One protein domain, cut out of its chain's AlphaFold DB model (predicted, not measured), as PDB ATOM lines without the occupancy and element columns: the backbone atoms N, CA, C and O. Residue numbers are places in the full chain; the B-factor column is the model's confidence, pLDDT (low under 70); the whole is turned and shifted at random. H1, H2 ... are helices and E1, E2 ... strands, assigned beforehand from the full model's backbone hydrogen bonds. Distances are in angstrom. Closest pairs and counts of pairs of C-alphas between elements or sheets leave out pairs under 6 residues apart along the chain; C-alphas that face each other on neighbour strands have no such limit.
ATOM      1  N   LEU A 201     214.641 237.195 166.472       96.56
ATOM      2  CA  LEU A 201     214.733 238.034 167.652       96.56
ATOM      3  C   LEU A 201     213.503 237.799 168.519       96.56
ATOM      4  O   LEU A 201     212.369 237.863 168.049       96.56
ATOM      5  N   SER A 202     213.734 237.574 169.804       98.12
ATOM      6  CA  SER A 202     212.678 237.444 170.799       98.12
ATOM      7  C   SER A 202     212.984 238.300 172.016       98.12
ATOM      8  O   SER A 202     214.145 238.579 172.334       98.12
ATOM      9  N   GLY A 203     211.934 238.732 172.697       98.38
ATOM     10  CA  GLY A 203     212.060 239.627 173.832       98.38
ATOM     11  C   GLY A 203     210.721 240.061 174.395       98.38
ATOM     12  O   GLY A 203     209.656 239.533 174.060       98.38
ATOM     13  N   THR A 204     210.794 241.061 175.265       98.69
ATOM     14  CA  THR A 204     209.624 241.675 175.892       98.69
ATOM     15  C   THR A 204     209.714 243.186 175.766       98.69
ATOM     16  O   THR A 204     210.745 243.781 176.081       98.69
ATOM     17  N   ILE A 205     208.620 243.798 175.324       98.75
ATOM     18  CA  ILE A 205     208.434 245.246 175.289       98.75
ATOM     19  C   ILE A 205     207.632 245.657 176.519       98.75
ATOM     20  O   ILE A 205     206.632 245.020 176.847       98.75
ATOM     21  N   ILE A 206     208.077 246.725 177.176       98.81
ATOM     22  CA  ILE A 206     207.382 247.425 178.254       98.81
ATOM     23  C   ILE A 206     206.903 248.760 177.704       98.81
ATOM     24  O   ILE A 206     207.681 249.480 177.077       98.81
ATOM     25  N   SER A 207     205.644 249.108 177.950       98.62
ATOM     26  CA  SER A 207     205.038 250.317 177.396       98.62
ATOM     27  C   SER A 207     204.153 251.053 178.389       98.62
ATOM     28  O   SER A 207     203.457 250.446 179.199       98.62
ATOM     29  N   ILE A 208     204.139 252.384 178.276       98.69
ATOM     30  CA  ILE A 208     203.154 253.256 178.921       98.69
ATOM     31  C   ILE A 208     202.545 254.160 177.850       98.69
ATOM     32  O   ILE A 208     203.212 255.035 177.287       98.69
ATOM     33  N   TRP A 209     201.266 253.929 177.573       98.19
ATOM     34  CA  TRP A 209     200.481 254.702 176.620       98.19
ATOM     35  C   TRP A 209     199.981 255.999 177.259       98.19
ATOM     36  O   TRP A 209     199.568 256.018 178.416       98.19
ATOM     37  N   PHE A 210     200.000 257.083 176.490       97.94
ATOM     38  CA  PHE A 210     199.399 258.369 176.870       97.94
ATOM     39  C   PHE A 210     198.392 258.877 175.831       97.94
ATOM     40  O   PHE A 210     197.631 259.806 176.115       97.94
ATOM     41  N   TYR A 211     198.367 258.261 174.648       95.50
ATOM     42  CA  TYR A 211     197.296 258.393 173.674       95.50
ATOM     43  C   TYR A 211     197.043 257.031 173.018       95.50
ATOM     44  O   TYR A 211     197.743 256.635 172.099       95.50
ATOM     45  N   ASN A 212     196.066 256.302 173.557       86.44
ATOM     46  CA  ASN A 212     195.557 255.048 172.997       86.44
ATOM     47  C   ASN A 212     194.342 255.387 172.099       86.44
ATOM     48  O   ASN A 212     194.440 256.259 171.246       86.44
ATOM     49  N   GLU A 213     193.150 254.843 172.361       85.50
ATOM     50  CA  GLU A 213     191.922 255.218 171.627       85.50
ATOM     51  C   GLU A 213     191.495 256.685 171.827       85.50
ATOM     52  O   GLU A 213     190.843 257.288 170.979       85.50
ATOM     53  N   LYS A 214     191.798 257.261 172.996       90.19
ATOM     54  CA  LYS A 214     191.427 258.635 173.353       90.19
ATOM     55  C   LYS A 214     192.398 259.235 174.352       90.19
ATOM     56  O   LYS A 214     192.989 258.527 175.165       90.19
ATOM     57  N   ILE A 215     192.483 260.559 174.340       94.50
ATOM     58  CA  ILE A 215     193.256 261.324 175.317       94.50
ATOM     59  C   ILE A 215     192.608 261.173 176.703       94.50
ATOM     60  O   ILE A 215     191.405 261.399 176.872       94.50
ATOM     61  N   GLY A 216     193.410 260.782 177.696       95.56
ATOM     62  CA  GLY A 216     192.967 260.661 179.084       95.56
ATOM     63  C   GLY A 216     192.625 262.013 179.741       95.56
ATOM     64  O   GLY A 216     192.984 263.073 179.219       95.56
ATOM     65  N   PRO A 217     191.954 262.011 180.911       97.38
ATOM     66  CA  PRO A 217     191.564 263.233 181.624       97.38
ATOM     67  C   PRO A 217     192.708 264.208 181.936       97.38
ATOM     68  O   PRO A 217     192.461 265.403 182.086       97.38
ATOM     69  N   LEU A 218     193.950 263.721 182.033       97.62
ATOM     70  CA  LEU A 218     195.117 264.564 182.298       97.62
ATOM     71  C   LEU A 218     195.477 265.485 181.114       97.62
ATOM     72  O   LEU A 218     196.169 266.491 181.297       97.62
ATOM     73  N   GLY A 219     194.982 265.167 179.915       97.69
ATOM     74  CA  GLY A 219     195.318 265.846 178.668       97.69
ATOM     75  C   GLY A 219     196.610 265.321 178.036       97.69
ATOM     76  O   GLY A 219     197.441 264.699 178.694       97.69
ATOM     77  N   TYR A 220     196.778 265.596 176.742       97.06
ATOM     78  CA  TYR A 220     197.829 265.003 175.909       97.06
ATOM     79  C   TYR A 220     199.252 265.326 176.397       97.06
ATOM     80  O   TYR A 220     200.005 264.416 176.725       97.06
ATOM     81  N   GLU A 221     199.611 266.608 176.530       98.12
ATOM     82  CA  GLU A 221     200.984 267.010 176.894       98.12
ATOM     83  C   GLU A 221     201.395 266.541 178.294       98.12
ATOM     84  O   GLU A 221     202.484 266.004 178.495       98.12
ATOM     85  N   LYS A 222     200.500 266.692 179.276       98.56
ATOM     86  CA  LYS A 222     200.761 266.227 180.643       98.56
ATOM     87  C   LYS A 222     200.804 264.702 180.716       98.56
ATOM     88  O   LYS A 222     201.621 264.162 181.455       98.56
ATOM     89  N   GLY A 223     199.959 264.016 179.944       98.50
ATOM     90  CA  GLY A 223     199.977 262.562 179.859       98.50
ATOM     91  C   GLY A 223     201.270 262.033 179.250       98.50
ATOM     92  O   GLY A 223     201.893 261.140 179.820       98.50
ATOM     93  N   LYS A 224     201.728 262.653 178.159       98.62
ATOM     94  CA  LYS A 224     203.017 262.370 177.521       98.62
ATOM     95  C   LYS A 224     204.179 262.550 178.495       98.62
ATOM     96  O   LYS A 224     205.010 261.658 178.637       98.62
ATOM     97  N   GLN A 225     204.208 263.667 179.222       98.69
ATOM     98  CA  GLN A 225     205.235 263.924 180.232       98.69
ATOM     99  C   GLN A 225     205.217 262.879 181.360       98.69
ATOM    100  O   GLN A 225     206.275 262.381 181.746       98.69
ATOM    101  N   LEU A 226     204.030 262.528 181.870       98.69
ATOM    102  CA  LEU A 226     203.870 261.529 182.930       98.69
ATOM    103  C   LEU A 226     204.354 260.145 182.479       98.69
ATOM    104  O   LEU A 226     205.094 259.485 183.208       98.69
ATOM    105  N   ALA A 227     203.965 259.727 181.272       98.75
ATOM    106  CA  ALA A 227     204.392 258.465 180.683       98.75
ATOM    107  C   ALA A 227     205.915 258.409 180.531       98.75
ATOM    108  O   ALA A 227     206.529 257.447 180.991       98.75
ATOM    109  N   PHE A 228     206.530 259.461 179.973       98.81
ATOM    110  CA  PHE A 228     207.983 259.546 179.821       98.81
ATOM    111  C   PHE A 228     208.720 259.455 181.159       98.81
ATOM    112  O   PHE A 228     209.672 258.693 181.296       98.81
ATOM    113  N   GLN A 229     208.274 260.201 182.172       98.69
ATOM    114  CA  GLN A 229     208.917 260.180 183.484       98.69
ATOM    115  C   GLN A 229     208.921 258.770 184.092       98.69
ATOM    116  O   GLN A 229     209.933 258.332 184.643       98.69
ATOM    117  N   LYS A 230     207.785 258.068 184.016       98.75
ATOM    118  CA  LYS A 230     207.628 256.743 184.624       98.75
ATOM    119  C   LYS A 230     208.393 255.675 183.842       98.75
ATOM    120  O   LYS A 230     209.141 254.911 184.446       98.75
ATOM    121  N   ILE A 231     208.270 255.653 182.516       98.75
ATOM    122  CA  ILE A 231     208.942 254.653 181.675       98.75
ATOM    123  C   ILE A 231     210.471 254.823 181.677       98.75
ATOM    124  O   ILE A 231     211.176 253.821 181.720       98.75
ATOM    125  N   ASP A 232     210.996 256.055 181.718       98.81
ATOM    126  CA  ASP A 232     212.438 256.330 181.806       98.81
ATOM    127  C   ASP A 232     213.030 255.827 183.125       98.81
ATOM    128  O   ASP A 232     214.077 255.178 183.145       98.81
ATOM    129  N   ALA A 233     212.334 256.066 184.240       98.69
ATOM    130  CA  ALA A 233     212.761 255.560 185.535       98.69
ATOM    131  C   ALA A 233     212.777 254.022 185.568       98.69
ATOM    132  O   ALA A 233     213.724 253.431 186.092       98.69
ATOM    133  N   LEU A 234     211.759 253.369 184.996       98.81
ATOM    134  CA  LEU A 234     211.701 251.909 184.893       98.81
ATOM    135  C   LEU A 234     212.822 251.366 184.006       98.81
ATOM    136  O   LEU A 234     213.567 250.491 184.441       98.81
ATOM    137  N   GLN A 235     212.996 251.931 182.810       98.69
ATOM    138  CA  GLN A 235     214.028 251.528 181.858       98.69
ATOM    139  C   GLN A 235     215.421 251.600 182.481       98.69
ATOM    140  O   GLN A 235     216.167 250.623 182.412       98.69
ATOM    141  N   ARG A 236     215.762 252.707 183.158       98.75
ATOM    142  CA  ARG A 236     217.070 252.860 183.809       98.75
ATOM    143  C   ARG A 236     217.305 251.812 184.891       98.75
ATOM    144  O   ARG A 236     218.412 251.295 185.007       98.75
ATOM    145  N   ASN A 237     216.286 251.485 185.684       98.69
ATOM    146  CA  ASN A 237     216.415 250.467 186.725       98.69
ATOM    147  C   ASN A 237     216.537 249.052 186.149       98.69
ATOM    148  O   ASN A 237     217.358 248.284 186.645       98.69
ATOM    149  N   VAL A 238     215.798 248.731 185.082       98.38
ATOM    150  CA  VAL A 238     215.927 247.444 184.382       98.38
ATOM    151  C   VAL A 238     217.299 247.321 183.714       98.38
ATOM    152  O   VAL A 238     217.986 246.322 183.905       98.38
ATOM    153  N   LYS A 239     217.753 248.361 183.002       98.38
ATOM    154  CA  LYS A 239     219.068 248.401 182.337       98.38
ATOM    155  C   LYS A 239     220.233 248.243 183.319       98.38
ATOM    156  O   LYS A 239     221.238 247.632 182.976       98.38
ATOM    157  N   ASN A 240     220.081 248.745 184.544       98.19
ATOM    158  CA  ASN A 240     221.080 248.609 185.606       98.19
ATOM    159  C   ASN A 240     220.944 247.315 186.431       98.19
ATOM    160  O   ASN A 240     221.729 247.110 187.353       98.19
ATOM    161  N   GLY A 241     219.957 246.459 186.143       97.69
ATOM    162  CA  GLY A 241     219.713 245.218 186.886       97.69
ATOM    163  C   GLY A 241     219.114 245.406 188.285       97.69
ATOM    164  O   GLY A 241     219.104 244.461 189.067       97.69
ATOM    165  N   ASN A 242     218.612 246.603 188.609       98.50
ATOM    166  CA  ASN A 242     217.943 246.891 189.885       98.50
ATOM    167  C   ASN A 242     216.490 246.396 189.921       98.50
ATOM    168  O   ASN A 242     215.928 246.266 191.004       98.50
ATOM    169  N   LEU A 243     215.878 246.198 188.749       98.06
ATOM    170  CA  LEU A 243     214.531 245.656 188.578       98.06
ATOM    171  C   LEU A 243     214.540 244.589 187.485       98.06
ATOM    172  O   LEU A 243     215.221 244.747 186.467       98.06
ATOM    173  N   THR A 244     213.736 243.541 187.650       98.19
ATOM    174  CA  THR A 244     213.396 242.647 186.538       98.19
ATOM    175  C   THR A 244     212.331 243.276 185.632       98.19
ATOM    176  O   THR A 244     211.707 244.288 185.968       98.19
ATOM    177  N   LEU A 245     212.105 242.681 184.455       97.56
ATOM    178  CA  LEU A 245     211.014 243.115 183.580       97.56
ATOM    179  C   LEU A 245     209.651 242.896 184.242       97.56
ATOM    180  O   LEU A 245     208.785 243.758 184.150       97.56
ATOM    181  N   GLU A 246     209.469 241.768 184.925       98.06
ATOM    182  CA  GLU A 246     208.233 241.422 185.628       98.06
ATOM    183  C   GLU A 246     207.925 242.443 186.727       98.06
ATOM    184  O   GLU A 246     206.804 242.944 186.800       98.06
ATOM    185  N   GLU A 247     208.931 242.831 187.515       98.62
ATOM    186  CA  GLU A 247     208.784 243.867 188.539       98.62
ATOM    187  C   GLU A 247     208.424 245.227 187.924       98.62
ATOM    188  O   GLU A 247     207.561 245.935 188.444       98.62
ATOM    189  N   ALA A 248     209.027 245.590 186.785       98.69
ATOM    190  CA  ALA A 248     208.674 246.815 186.070       98.69
ATOM    191  C   ALA A 248     207.214 246.804 185.578       98.69
ATOM    192  O   ALA A 248     206.508 247.807 185.717       98.69
ATOM    193  N   VAL A 249     206.732 245.669 185.058       98.56
ATOM    194  CA  VAL A 249     205.324 245.487 184.665       98.56
ATOM    195  C   VAL A 249     204.396 245.608 185.868       98.56
ATOM    196  O   VAL A 249     203.353 246.260 185.778       98.56
ATOM    197  N   ASP A 250     204.756 245.003 186.995       98.62
ATOM    198  CA  ASP A 250     203.947 245.059 188.208       98.62
ATOM    199  C   ASP A 250     203.880 246.476 188.782       98.62
ATOM    200  O   ASP A 250     202.812 246.897 189.236       98.62
ATOM    201  N   ILE A 251     204.963 247.255 188.698       98.81
ATOM    202  CA  ILE A 251     204.940 248.680 189.049       98.81
ATOM    203  C   ILE A 251     203.926 249.423 188.172       98.81
ATOM    204  O   ILE A 251     203.066 250.115 188.715       98.81
ATOM    205  N   ILE A 252     203.952 249.227 186.847       98.69
ATOM    206  CA  ILE A 252     202.980 249.849 185.929       98.69
ATOM    207  C   ILE A 252     201.554 249.442 186.307       98.69
ATOM    208  O   ILE A 252     200.696 250.300 186.481       98.69
ATOM    209  N   LYS A 253     201.285 248.145 186.493       98.56
ATOM    210  CA  LYS A 253     199.935 247.627 186.779       98.56
ATOM    211  C   LYS A 253     199.349 248.115 188.106       98.56
ATOM    212  O   LYS A 253     198.122 248.127 188.261       98.56
ATOM    213  N   ASN A 254     200.201 248.482 189.059       98.62
ATOM    214  CA  ASN A 254     199.800 248.973 190.373       98.62
ATOM    215  C   ASN A 254     199.798 250.508 190.479       98.62
ATOM    216  O   ASN A 254     199.274 251.046 191.459       98.62
ATOM    217  N   ASP A 255     200.304 251.219 189.470       98.56
ATOM    218  CA  ASP A 255     200.337 252.677 189.431       98.56
ATOM    219  C   ASP A 255     198.994 253.268 188.980       98.56
ATOM    220  O   ASP A 255     198.711 253.458 187.796       98.56
ATOM    221  N   ARG A 256     198.145 253.595 189.959       98.25
ATOM    222  CA  ARG A 256     196.814 254.165 189.702       98.25
ATOM    223  C   ARG A 256     196.848 255.542 189.037       98.25
ATOM    224  O   ARG A 256     195.825 255.952 188.496       98.25
ATOM    225  N   GLU A 257     197.972 256.261 189.049       98.31
ATOM    226  CA  GLU A 257     198.055 257.550 188.352       98.31
ATOM    227  C   GLU A 257     197.953 257.382 186.834       98.31
ATOM    228  O   GLU A 257     197.439 258.273 186.157       98.31
ATOM    229  N   LEU A 258     198.376 256.227 186.307       98.25
ATOM    230  CA  LEU A 258     198.324 255.926 184.878       98.25
ATOM    231  C   LEU A 258     196.892 255.827 184.332       98.25
ATOM    232  O   LEU A 258     196.673 256.071 183.150       98.25
ATOM    233  N   GLU A 259     195.891 255.600 185.188       97.69
ATOM    234  CA  GLU A 259     194.479 255.637 184.780       97.69
ATOM    235  C   GLU A 259     194.056 257.021 184.245       97.69
ATOM    236  O   GLU A 259     193.114 257.136 183.458       97.69
ATOM    237  N   GLN A 260     194.767 258.088 184.634       98.00
ATOM    238  CA  GLN A 260     194.511 259.444 184.144       98.00
ATOM    239  C   GLN A 260     194.967 259.664 182.692       98.00
ATOM    240  O   GLN A 260     194.588 260.676 182.093       98.00
ATOM    241  N   ILE A 261     195.775 258.756 182.132       98.12
ATOM    242  CA  ILE A 261     196.327 258.864 180.773       98.12
ATOM    243  C   ILE A 261     195.863 257.721 179.868       98.12
ATOM    244  O   ILE A 261     195.579 257.964 178.700       98.12
ATOM    245  N   ASP A 262     195.693 256.514 180.413       97.25
ATOM    246  CA  ASP A 262     195.185 255.352 179.692       97.25
ATOM    247  C   ASP A 262     194.403 254.432 180.637       97.25
ATOM    248  O   ASP A 262     194.912 253.980 181.656       97.25
ATOM    249  N   LYS A 263     193.156 254.102 180.287       96.25
ATOM    250  CA  LYS A 263     192.335 253.172 181.081       96.25
ATOM    251  C   LYS A 263     192.787 251.718 180.944       96.25
ATOM    252  O   LYS A 263     192.484 250.906 181.817       96.25
ATOM    253  N   SER A 264     193.506 251.403 179.871       97.19
ATOM    254  CA  SER A 264     193.994 250.064 179.554       97.19
ATOM    255  C   SER A 264     195.434 249.826 180.017       97.19
ATOM    256  O   SER A 264     195.967 248.752 179.750       97.19
ATOM    257  N   TYR A 265     196.029 250.757 180.779       97.94
ATOM    258  CA  TYR A 265     197.452 250.738 181.163       97.94
ATOM    259  C   TYR A 265     197.937 249.403 181.751       97.94
ATOM    260  O   TYR A 265     199.104 249.041 181.637       97.94
ATOM    261  N   LYS A 266     197.050 248.646 182.409       98.31
ATOM    262  CA  LYS A 266     197.391 247.345 183.000       98.31
ATOM    263  C   LYS A 266     197.540 246.235 181.966       98.31
ATOM    264  O   LYS A 266     198.380 245.355 182.145       98.31
ATOM    265  N   SER A 267     196.681 246.219 180.947       97.38
ATOM    266  CA  SER A 267     196.641 245.153 179.943       97.38
ATOM    267  C   SER A 267     197.659 245.370 178.830       97.38
ATOM    268  O   SER A 267     198.118 244.393 178.251       97.38
ATOM    269  N   ASN A 268     198.047 246.617 178.566       96.94
ATOM    270  CA  ASN A 268     199.063 246.978 177.575       96.94
ATOM    271  C   ASN A 268     200.411 247.390 178.206       96.94
ATOM    272  O   ASN A 268     201.249 247.971 177.521       96.94
ATOM    273  N   ALA A 269     200.639 247.081 179.489       98.38
ATOM    274  CA  ALA A 269     201.902 247.365 180.180       98.38
ATOM    275  C   ALA A 269     203.107 246.663 179.529       98.38
ATOM    276  O   ALA A 269     204.235 247.147 179.617       98.38
ATOM    277  N   SER A 270     202.874 245.509 178.899       98.44
ATOM    278  CA  SER A 270     203.913 244.732 178.231       98.44
ATOM    279  C   SER A 270     203.359 243.766 177.196       98.44
ATOM    280  O   SER A 270     202.249 243.259 177.364       98.44
ATOM    281  N   PHE A 271     204.184 243.390 176.223       97.56
ATOM    282  CA  PHE A 271     203.934 242.246 175.347       97.56
ATOM    283  C   PHE A 271     205.240 241.544 174.971       97.56
ATOM    284  O   PHE A 271     206.308 242.156 174.933       97.56
ATOM    285  N   ARG A 272     205.150 240.237 174.712       98.06
ATOM    286  CA  ARG A 272     206.278 239.433 174.230       98.06
ATOM    287  C   ARG A 272     206.265 239.378 172.712       98.06
ATOM    288  O   ARG A 272     205.194 239.380 172.109       98.06
ATOM    289  N   PHE A 273     207.445 239.267 172.128       98.12
ATOM    290  CA  PHE A 273     207.613 239.030 170.704       98.12
ATOM    291  C   PHE A 273     208.617 237.900 170.470       98.12
ATOM    292  O   PHE A 273     209.537 237.693 171.262       98.12
ATOM    293  N   ASP A 274     208.407 237.175 169.380       96.62
ATOM    294  CA  ASP A 274     209.307 236.170 168.822       96.62
ATOM    295  C   ASP A 274     209.115 236.246 167.309       96.62
ATOM    296  O   ASP A 274     208.053 235.894 166.789       96.62
ATOM    297  N   VAL A 275     210.076 236.868 166.635       95.25
ATOM    298  CA  VAL A 275     209.956 237.259 165.234       95.25
ATOM    299  C   VAL A 275     211.170 236.829 164.435       95.25
ATOM    300  O   VAL A 275     212.276 236.666 164.952       95.25
ATOM    301  N   ARG A 276     210.971 236.721 163.129       91.94
ATOM    302  CA  ARG A 276     212.032 236.570 162.136       91.94
ATOM    303  C   ARG A 276     212.289 237.885 161.422       91.94
ATOM    304  O   ARG A 276     211.457 238.792 161.430       91.94
ATOM    305  N   GLU A 277     213.448 237.982 160.788       89.44
ATOM    306  CA  GLU A 277     213.822 239.144 159.992       89.44
ATOM    307  C   GLU A 277     212.741 239.493 158.957       89.44
ATOM    308  O   GLU A 277     212.196 238.628 158.271       89.44
ATOM    309  N   GLY A 278     212.395 240.779 158.877       87.81
ATOM    310  CA  GLY A 278     211.322 241.286 158.019       87.81
ATOM    311  C   GLY A 278     209.915 241.235 158.630       87.81
ATOM    312  O   GLY A 278     209.010 241.871 158.088       87.81
ATOM    313  N   GLN A 279     209.709 240.548 159.757       92.44
ATOM    314  CA  GLN A 279     208.451 240.617 160.502       92.44
ATOM    315  C   GLN A 279     208.412 241.845 161.424       92.44
ATOM    316  O   GLN A 279     209.435 242.304 161.936       92.44
ATOM    317  N   LYS A 280     207.202 242.369 161.633       96.00
ATOM    318  CA  LYS A 280     206.924 243.507 162.520       96.00
ATOM    319  C   LYS A 280     207.013 243.068 163.988       96.00
ATOM    320  O   LYS A 280     206.431 242.044 164.342       96.00
ATOM    321  N   ILE A 281     207.695 243.850 164.828       96.94
ATOM    322  CA  ILE A 281     207.826 243.609 166.276       96.94
ATOM    323  C   ILE A 281     206.825 244.464 167.051       96.94
ATOM    324  O   ILE A 281     206.071 243.960 167.881       96.94
ATOM    325  N   SER A 282     206.822 245.767 166.787       95.94
ATOM    326  CA  SER A 282     206.009 246.767 167.473       95.94
ATOM    327  C   SER A 282     205.208 247.575 166.463       95.94
ATOM    328  O   SER A 282     205.346 247.396 165.261       95.94
ATOM    329  N   LEU A 283     204.361 248.492 166.925       94.31
ATOM    330  CA  LEU A 283     203.584 249.362 166.044       94.31
ATOM    331  C   LEU A 283     204.431 250.301 165.165       94.31
ATOM    332  O   LEU A 283     203.958 250.650 164.081       94.31
ATOM    333  N   ASP A 284     205.663 250.631 165.577       95.44
ATOM    334  CA  ASP A 284     206.535 251.605 164.915       95.44
ATOM    335  C   ASP A 284     207.803 250.941 164.334       95.44
ATOM    336  O   ASP A 284     208.650 250.453 165.088       95.44
ATOM    337  N   PRO A 285     207.995 250.951 163.000       94.94
ATOM    338  CA  PRO A 285     209.140 250.300 162.359       94.94
ATOM    339  C   PRO A 285     210.490 250.943 162.720       94.94
ATOM    340  O   PRO A 285     211.539 250.305 162.585       94.94
ATOM    341  N   GLY A 286     210.488 252.202 163.173       96.06
ATOM    342  CA  GLY A 286     211.684 252.867 163.675       96.06
ATOM    343  C   GLY A 286     212.204 252.210 164.952       96.06
ATOM    344  O   GLY A 286     213.415 252.054 165.100       96.06
ATOM    345  N   PHE A 287     211.303 251.763 165.829       97.69
ATOM    346  CA  PHE A 287     211.681 251.023 167.029       97.69
ATOM    347  C   PHE A 287     212.154 249.614 166.685       97.69
ATOM    348  O   PHE A 287     213.219 249.203 167.138       97.69
ATOM    349  N   ASP A 288     211.430 248.912 165.809       97.44
ATOM    350  CA  ASP A 288     211.800 247.567 165.351       97.44
ATOM    351  C   ASP A 288     213.241 247.547 164.816       97.44
ATOM    352  O   ASP A 288     214.042 246.688 165.182       97.44
ATOM    353  N   SER A 289     213.604 248.558 164.019       96.25
ATOM    354  CA  SER A 289     214.958 248.721 163.476       96.25
ATOM    355  C   SER A 289     216.030 248.876 164.562       96.25
ATOM    356  O   SER A 289     217.146 248.390 164.385       96.25
ATOM    357  N   GLN A 290     215.716 249.536 165.685       97.12
ATOM    358  CA  GLN A 290     216.632 249.649 166.825       97.12
ATOM    359  C   GLN A 290     216.784 248.312 167.553       97.12
ATOM    360  O   GLN A 290     217.899 247.943 167.916       97.12
ATOM    361  N   LEU A 291     215.696 247.557 167.730       97.94
ATOM    362  CA  LEU A 291     215.735 246.261 168.413       97.94
ATOM    363  C   LEU A 291     216.620 245.248 167.680       97.94
ATOM    364  O   LEU A 291     217.391 244.532 168.314       97.94
ATOM    365  N   TRP A 292     216.606 245.259 166.346       96.19
ATOM    366  CA  TRP A 292     217.499 244.435 165.523       96.19
ATOM    367  C   TRP A 292     218.988 244.799 165.631       96.19
ATOM    368  O   TRP A 292     219.835 244.082 165.098       96.19
ATOM    369  N   GLN A 293     219.355 245.878 166.322       95.75
ATOM    370  CA  GLN A 293     220.753 246.242 166.584       95.75
ATOM    371  C   GLN A 293     221.237 245.779 167.964       95.75
ATOM    372  O   GLN A 293     222.434 245.831 168.231       95.75
ATOM    373  N   LEU A 294     220.333 245.296 168.817       96.44
ATOM    374  CA  LEU A 294     220.633 244.885 170.187       96.44
ATOM    375  C   LEU A 294     221.103 243.425 170.267       96.44
ATOM    376  O   LEU A 294     220.738 242.591 169.433       96.44
ATOM    377  N   SER A 295     221.921 243.123 171.270       96.88
ATOM    378  CA  SER A 295     222.408 241.775 171.585       96.88
ATOM    379  C   SER A 295     221.539 241.096 172.646       96.88
ATOM    380  O   SER A 295     220.679 241.722 173.264       96.88
ATOM    381  N   ASP A 296     221.780 239.809 172.890       97.25
ATOM    382  CA  ASP A 296     221.107 239.054 173.952       97.25
ATOM    383  C   ASP A 296     221.275 239.725 175.315       97.25
ATOM    384  O   ASP A 296     222.384 240.039 175.748       97.25
ATOM    385  N   GLY A 297     220.158 239.915 176.011       97.25
ATOM    386  CA  GLY A 297     220.110 240.551 177.320       97.25
ATOM    387  C   GLY A 297     220.115 242.078 177.295       97.25
ATOM    388  O   GLY A 297     219.803 242.664 178.336       97.25
ATOM    389  N   ASP A 298     220.401 242.719 176.156       98.31
ATOM    390  CA  ASP A 298     220.423 244.177 176.051       98.31
ATOM    391  C   ASP A 298     219.035 244.778 176.289       98.31
ATOM    392  O   ASP A 298     218.002 244.218 175.907       98.31
ATOM    393  N   VAL A 299     219.034 245.966 176.894       98.62
ATOM    394  CA  VAL A 299     217.846 246.788 177.133       98.62
ATOM    395  C   VAL A 299     217.930 248.027 176.247       98.62
ATOM    396  O   VAL A 299     218.903 248.785 176.328       98.62
ATOM    397  N   SER A 300     216.911 248.245 175.415       98.69
ATOM    398  CA  SER A 300     216.834 249.418 174.541       98.69
ATOM    399  C   SER A 300     216.747 250.706 175.358       98.69
ATOM    400  O   SER A 300     216.311 250.708 176.513       98.69
ATOM    401  N   ASP A 301     217.095 251.832 174.745       98.56
ATOM    402  CA  ASP A 301     216.699 253.132 175.285       98.56
ATOM    403  C   ASP A 301     215.177 253.325 175.157       98.56
ATOM    404  O   ASP A 301     214.487 252.557 174.474       98.56
ATOM    405  N   VAL A 302     214.644 254.333 175.854       98.69
ATOM    406  CA  VAL A 302     213.228 254.696 175.745       98.69
ATOM    407  C   VAL A 302     212.954 255.262 174.354       98.69
ATOM    408  O   VAL A 302     213.560 256.248 173.937       98.69
ATOM    409  N   PHE A 303     211.982 254.672 173.673       98.69
ATOM    410  CA  PHE A 303     211.519 255.074 172.359       98.69
ATOM    411  C   PHE A 303     210.124 255.694 172.443       98.69
ATOM    412  O   PHE A 303     209.242 255.178 173.132       98.69
ATOM    413  N   LEU A 304     209.922 256.802 171.732       98.56
ATOM    414  CA  LEU A 304     208.619 257.436 171.560       98.56
ATOM    415  C   LEU A 304     208.025 256.990 170.231       98.56
ATOM    416  O   LEU A 304     208.476 257.439 169.178       98.56
ATOM    417  N   ALA A 305     207.022 256.126 170.289       97.88
ATOM    418  CA  ALA A 305     206.409 255.571 169.097       97.88
ATOM    419  C   ALA A 305     205.114 256.267 168.720       97.88
ATOM    420  O   ALA A 305     204.410 256.842 169.564       97.88
ATOM    421  N   LYS A 306     204.809 256.167 167.427       95.81
ATOM    422  CA  LYS A 306     203.622 256.769 166.841       95.81
ATOM    423  C   LYS A 306     202.572 255.738 166.491       95.81
ATOM    424  O   LYS A 306     202.882 254.765 165.815       95.81
ATOM    425  N   ASP A 307     201.331 256.012 166.866       93.88
ATOM    426  CA  ASP A 307     200.178 255.198 166.493       93.88
ATOM    427  C   ASP A 307     199.253 255.950 165.528       93.88
ATOM    428  O   ASP A 307     199.329 257.174 165.386       93.88
ATOM    429  N   ILE A 308     198.396 255.202 164.840       89.62
ATOM    430  CA  ILE A 308     197.368 255.708 163.935       89.62
ATOM    431  C   ILE A 308     196.014 255.473 164.627       89.62
ATOM    432  O   ILE A 308     195.445 254.390 164.496       89.62
ATOM    433  N   PRO A 309     195.496 256.458 165.386       80.25
ATOM    434  CA  PRO A 309     194.332 256.258 166.256       80.25
ATOM    435  C   PRO A 309     193.031 256.017 165.476       80.25
ATOM    436  O   PRO A 309     192.094 255.420 165.999       80.25
ATOM    437  N   GLU A 310     192.969 256.469 164.222       83.19
ATOM    438  CA  GLU A 310     191.825 256.291 163.330       83.19
ATOM    439  C   GLU A 310     192.306 255.890 161.932       83.19
ATOM    440  O   GLU A 310     193.349 256.351 161.467       83.19
ATOM    441  N   TYR A 311     191.533 255.048 161.241       80.25
ATOM    442  CA  TYR A 311     191.808 254.674 159.851       80.25
ATOM    443  C   TYR A 311     191.915 255.948 158.987       80.25
ATOM    444  O   TYR A 311     191.016 256.784 159.019       80.25
ATOM    445  N   ASP A 312     193.024 256.101 158.257       84.12
ATOM    446  CA  ASP A 312     193.414 257.286 157.463       84.12
ATOM    447  C   ASP A 312     193.887 258.541 158.240       84.12
ATOM    448  O   ASP A 312     194.203 259.562 157.619       84.12
ATOM    449  N   ALA A 313     194.012 258.496 159.571       87.44
ATOM    450  CA  ALA A 313     194.622 259.591 160.332       87.44
ATOM    451  C   ALA A 313     196.161 259.609 160.200       87.44
ATOM    452  O   ALA A 313     196.795 258.565 160.015       87.44
ATOM    453  N   PRO A 314     196.810 260.785 160.317       90.69
ATOM    454  CA  PRO A 314     198.262 260.840 160.429       90.69
ATOM    455  C   PRO A 314     198.728 260.162 161.724       90.69
ATOM    456  O   PRO A 314     198.072 260.268 162.759       90.69
ATOM    457  N   ALA A 315     199.897 259.524 161.674       93.31
ATOM    458  CA  ALA A 315     200.512 258.939 162.858       93.31
ATOM    459  C   ALA A 315     200.885 260.031 163.881       93.31
ATOM    460  O   ALA A 315     201.484 261.052 163.526       93.31
ATOM    461  N   VAL A 316     200.565 259.795 165.149       95.12
ATOM    462  CA  VAL A 316     200.775 260.722 166.275       95.12
ATOM    463  C   VAL A 316     201.532 260.027 167.393       95.12
ATOM    464  O   VAL A 316     201.394 258.821 167.564       95.12
ATOM    465  N   ASP A 317     202.323 260.771 168.166       97.50
ATOM    466  CA  ASP A 317     203.016 260.190 169.317       97.50
ATOM    467  C   ASP A 317     201.983 259.651 170.317       97.50
ATOM    468  O   ASP A 317     201.055 260.364 170.706       97.50
ATOM    469  N   ALA A 318     202.150 258.398 170.731       97.62
ATOM    470  CA  ALA A 318     201.094 257.667 171.433       97.62
ATOM    471  C   ALA A 318     201.571 256.949 172.695       97.62
ATOM    472  O   ALA A 318     200.856 256.864 173.703       97.62
ATOM    473  N   VAL A 319     202.800 256.442 172.649       98.38
ATOM    474  CA  VAL A 319     203.327 255.538 173.662       98.38
ATOM    475  C   VAL A 319     204.828 255.705 173.792       98.38
ATOM    476  O   VAL A 319     205.544 255.903 172.808       98.38
ATOM    477  N   TYR A 320     205.303 255.604 175.026       98.81
ATOM    478  CA  TYR A 320     206.711 255.370 175.283       98.81
ATOM    479  C   TYR A 320     206.938 253.904 175.602       98.81
ATOM    480  O   TYR A 320     206.176 253.308 176.369       98.81
ATOM    481  N   MET A 321     208.005 253.342 175.050       98.62
ATOM    482  CA  MET A 321     208.360 251.954 175.286       98.62
ATOM    483  C   MET A 321     209.862 251.729 175.349       98.62
ATOM    484  O   MET A 321     210.647 252.521 174.840       98.62
ATOM    485  N   PHE A 322     210.255 250.633 175.981       98.81
ATOM    486  CA  PHE A 322     211.587 250.054 175.860       98.81
ATOM    487  C   PHE A 322     211.452 248.534 175.804       98.81
ATOM    488  O   PHE A 322     210.418 247.981 176.179       98.81
ATOM    489  N   ALA A 323     212.488 247.851 175.338       98.69
ATOM    490  CA  ALA A 323     212.499 246.401 175.250       98.69
ATOM    491  C   ALA A 323     213.729 245.816 175.931       98.69
ATOM    492  O   ALA A 323     214.748 246.489 176.073       98.69
ATOM    493  N   ARG A 324     213.644 244.533 176.276       98.50
ATOM    494  CA  ARG A 324     214.812 243.687 176.518       98.50
ATOM    495  C   ARG A 324     214.810 242.538 175.526       98.50
ATOM    496  O   ARG A 324     213.757 241.941 175.288       98.50
ATOM    497  N   ILE A 325     215.980 242.232 174.977       98.44
ATOM    498  CA  ILE A 325     216.164 241.078 174.100       98.44
ATOM    499  C   ILE A 325     216.408 239.836 174.954       98.44
ATOM    500  O   ILE A 325     217.352 239.793 175.742       98.44
ATOM    501  N   ASP A 326     215.556 238.827 174.796       97.75
ATOM    502  CA  ASP A 326     215.715 237.528 175.455       97.75
ATOM    503  C   ASP A 326     216.687 236.644 174.663       97.75
ATOM    504  O   ASP A 326     217.531 235.964 175.248       97.75
ATOM    505  N   ARG A 327     216.556 236.645 173.329       96.75
ATOM    506  CA  ARG A 327     217.393 235.858 172.416       96.75
ATOM    507  C   ARG A 327     217.423 236.471 171.022       96.75
ATOM    508  O   ARG A 327     216.373 236.807 170.474       96.75
ATOM    509  N   ARG A 328     218.605 236.482 170.422       94.12
ATOM    510  CA  ARG A 328     218.901 236.789 169.030       94.12
ATOM    511  C   ARG A 328     219.566 235.578 168.392       94.12
ATOM    512  O   ARG A 328     220.662 235.173 168.770       94.12
ATOM    513  N   GLN A 329     218.922 235.024 167.379       90.19
ATOM    514  CA  GLN A 329     219.552 234.058 166.495       90.19
ATOM    515  C   GLN A 329     220.086 234.807 165.285       90.19
ATOM    516  O   GLN A 329     219.339 235.506 164.600       90.19
ATOM    517  N   ILE A 330     221.382 234.671 165.030       85.56
ATOM    518  CA  ILE A 330     221.974 235.139 163.784       85.56
ATOM    519  C   ILE A 330     221.956 233.963 162.815       85.56
ATOM    520  O   ILE A 330     222.359 232.859 163.182       85.56
TER     521      ILE A 330
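What this domain is: This is residues 201 to 330 of the 339 residues of an uncharacterized protein of Candidatus Gottesmanbacteria bacterium GW2011_GWA2_43_14 (UniProt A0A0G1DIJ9). A strongly twisted and curled sheet of four antiparallel strands has the long helix H1 and the shorter H2 over one face, both running along the strands, and the small helix H4 on the other face. These are three layers, helices on both faces of a sheet, with H1 and H2 on one side of E2, E1, E4 and E3 and H4 on the opposite side. The printed part has 130 residues with four named helices and four named strands, in the order E1 H1 H2 H3 E2 H4 E3 E4, and its class is mixed, helices and strands. The sheet's order is E2 E1 E4 E3. The whole is compact, with a radius of gyration of the C-alphas of 14.3 A, and flat in outline, spanning 44 by 38 by 20 A.

How they stand to each other: E1, residues 201 to 209, is an inner strand. H1, residues 220 to 239, is on the sheet at a height of 8.4 A over it; its closest C-alphas to E1 are those of Ala 227 and Ile 208, 5.6 A apart. H2, residues 245 to 254, forms a helical hairpin with H1: they only just touch, with 3 pairs of C-alphas within 8 A, through residues 234 to 238 of H1 alone, the closest being Leu 234 and Ala 248 at 6.0 A. Their lines stand at a shallow tilt of 34 degrees, only just short of steep, and run opposite ways. H3, residues 256 to 260, is not on the sheet and is close to but not clearly touching H1, the closest C-alphas being those of Gly 223 and Gln 260 at 7.6 A. E2, residues 270 to 276, is an edge strand, antiparallel to E1, with N 203 and O 273 within hydrogen-bond range at 3.0 A. In the same pair of strands N 273 and O 203 are also within hydrogen-bond range, 2.9 A apart. H4, residues 285 to 291, is on the sheet over none of its strands, and its C-alpha 287 is 6.7 A from C-alpha 303 of E3, residues 303 to 307, the other edge strand. E4, residues 316 to 329, forms a hairpin with E3, where N 305 and O 319 are 2.9 A apart, and is antiparallel to E1, where N 206 and O 322 are 2.8 A apart. Each O i to N i+4 pair is within hydrogen-bond range in H1, H2 and H4; H3 has 0 of 1, but 2 of 2 O i to N i+3 pairs.

Where its parts are: E1 begins at C-alpha 201, (214.733, 238.034, 167.652), and spans 23.7 A. H1 spans 27.7 A. E4 spans 32.6 A, bends by 77 degrees at residue 326, and ends at C-alpha 329, (219.552, 234.058, 166.495).

The domain as a whole: The two C-alphas farthest apart, those of Pro 217 and Ile 330, are 45.1 A apart. The printed part has no cut; the link from H4 to E3 is long, with 11 residues. The mean pLDDT of the printed part is 96.4, and no printed residue is under 70.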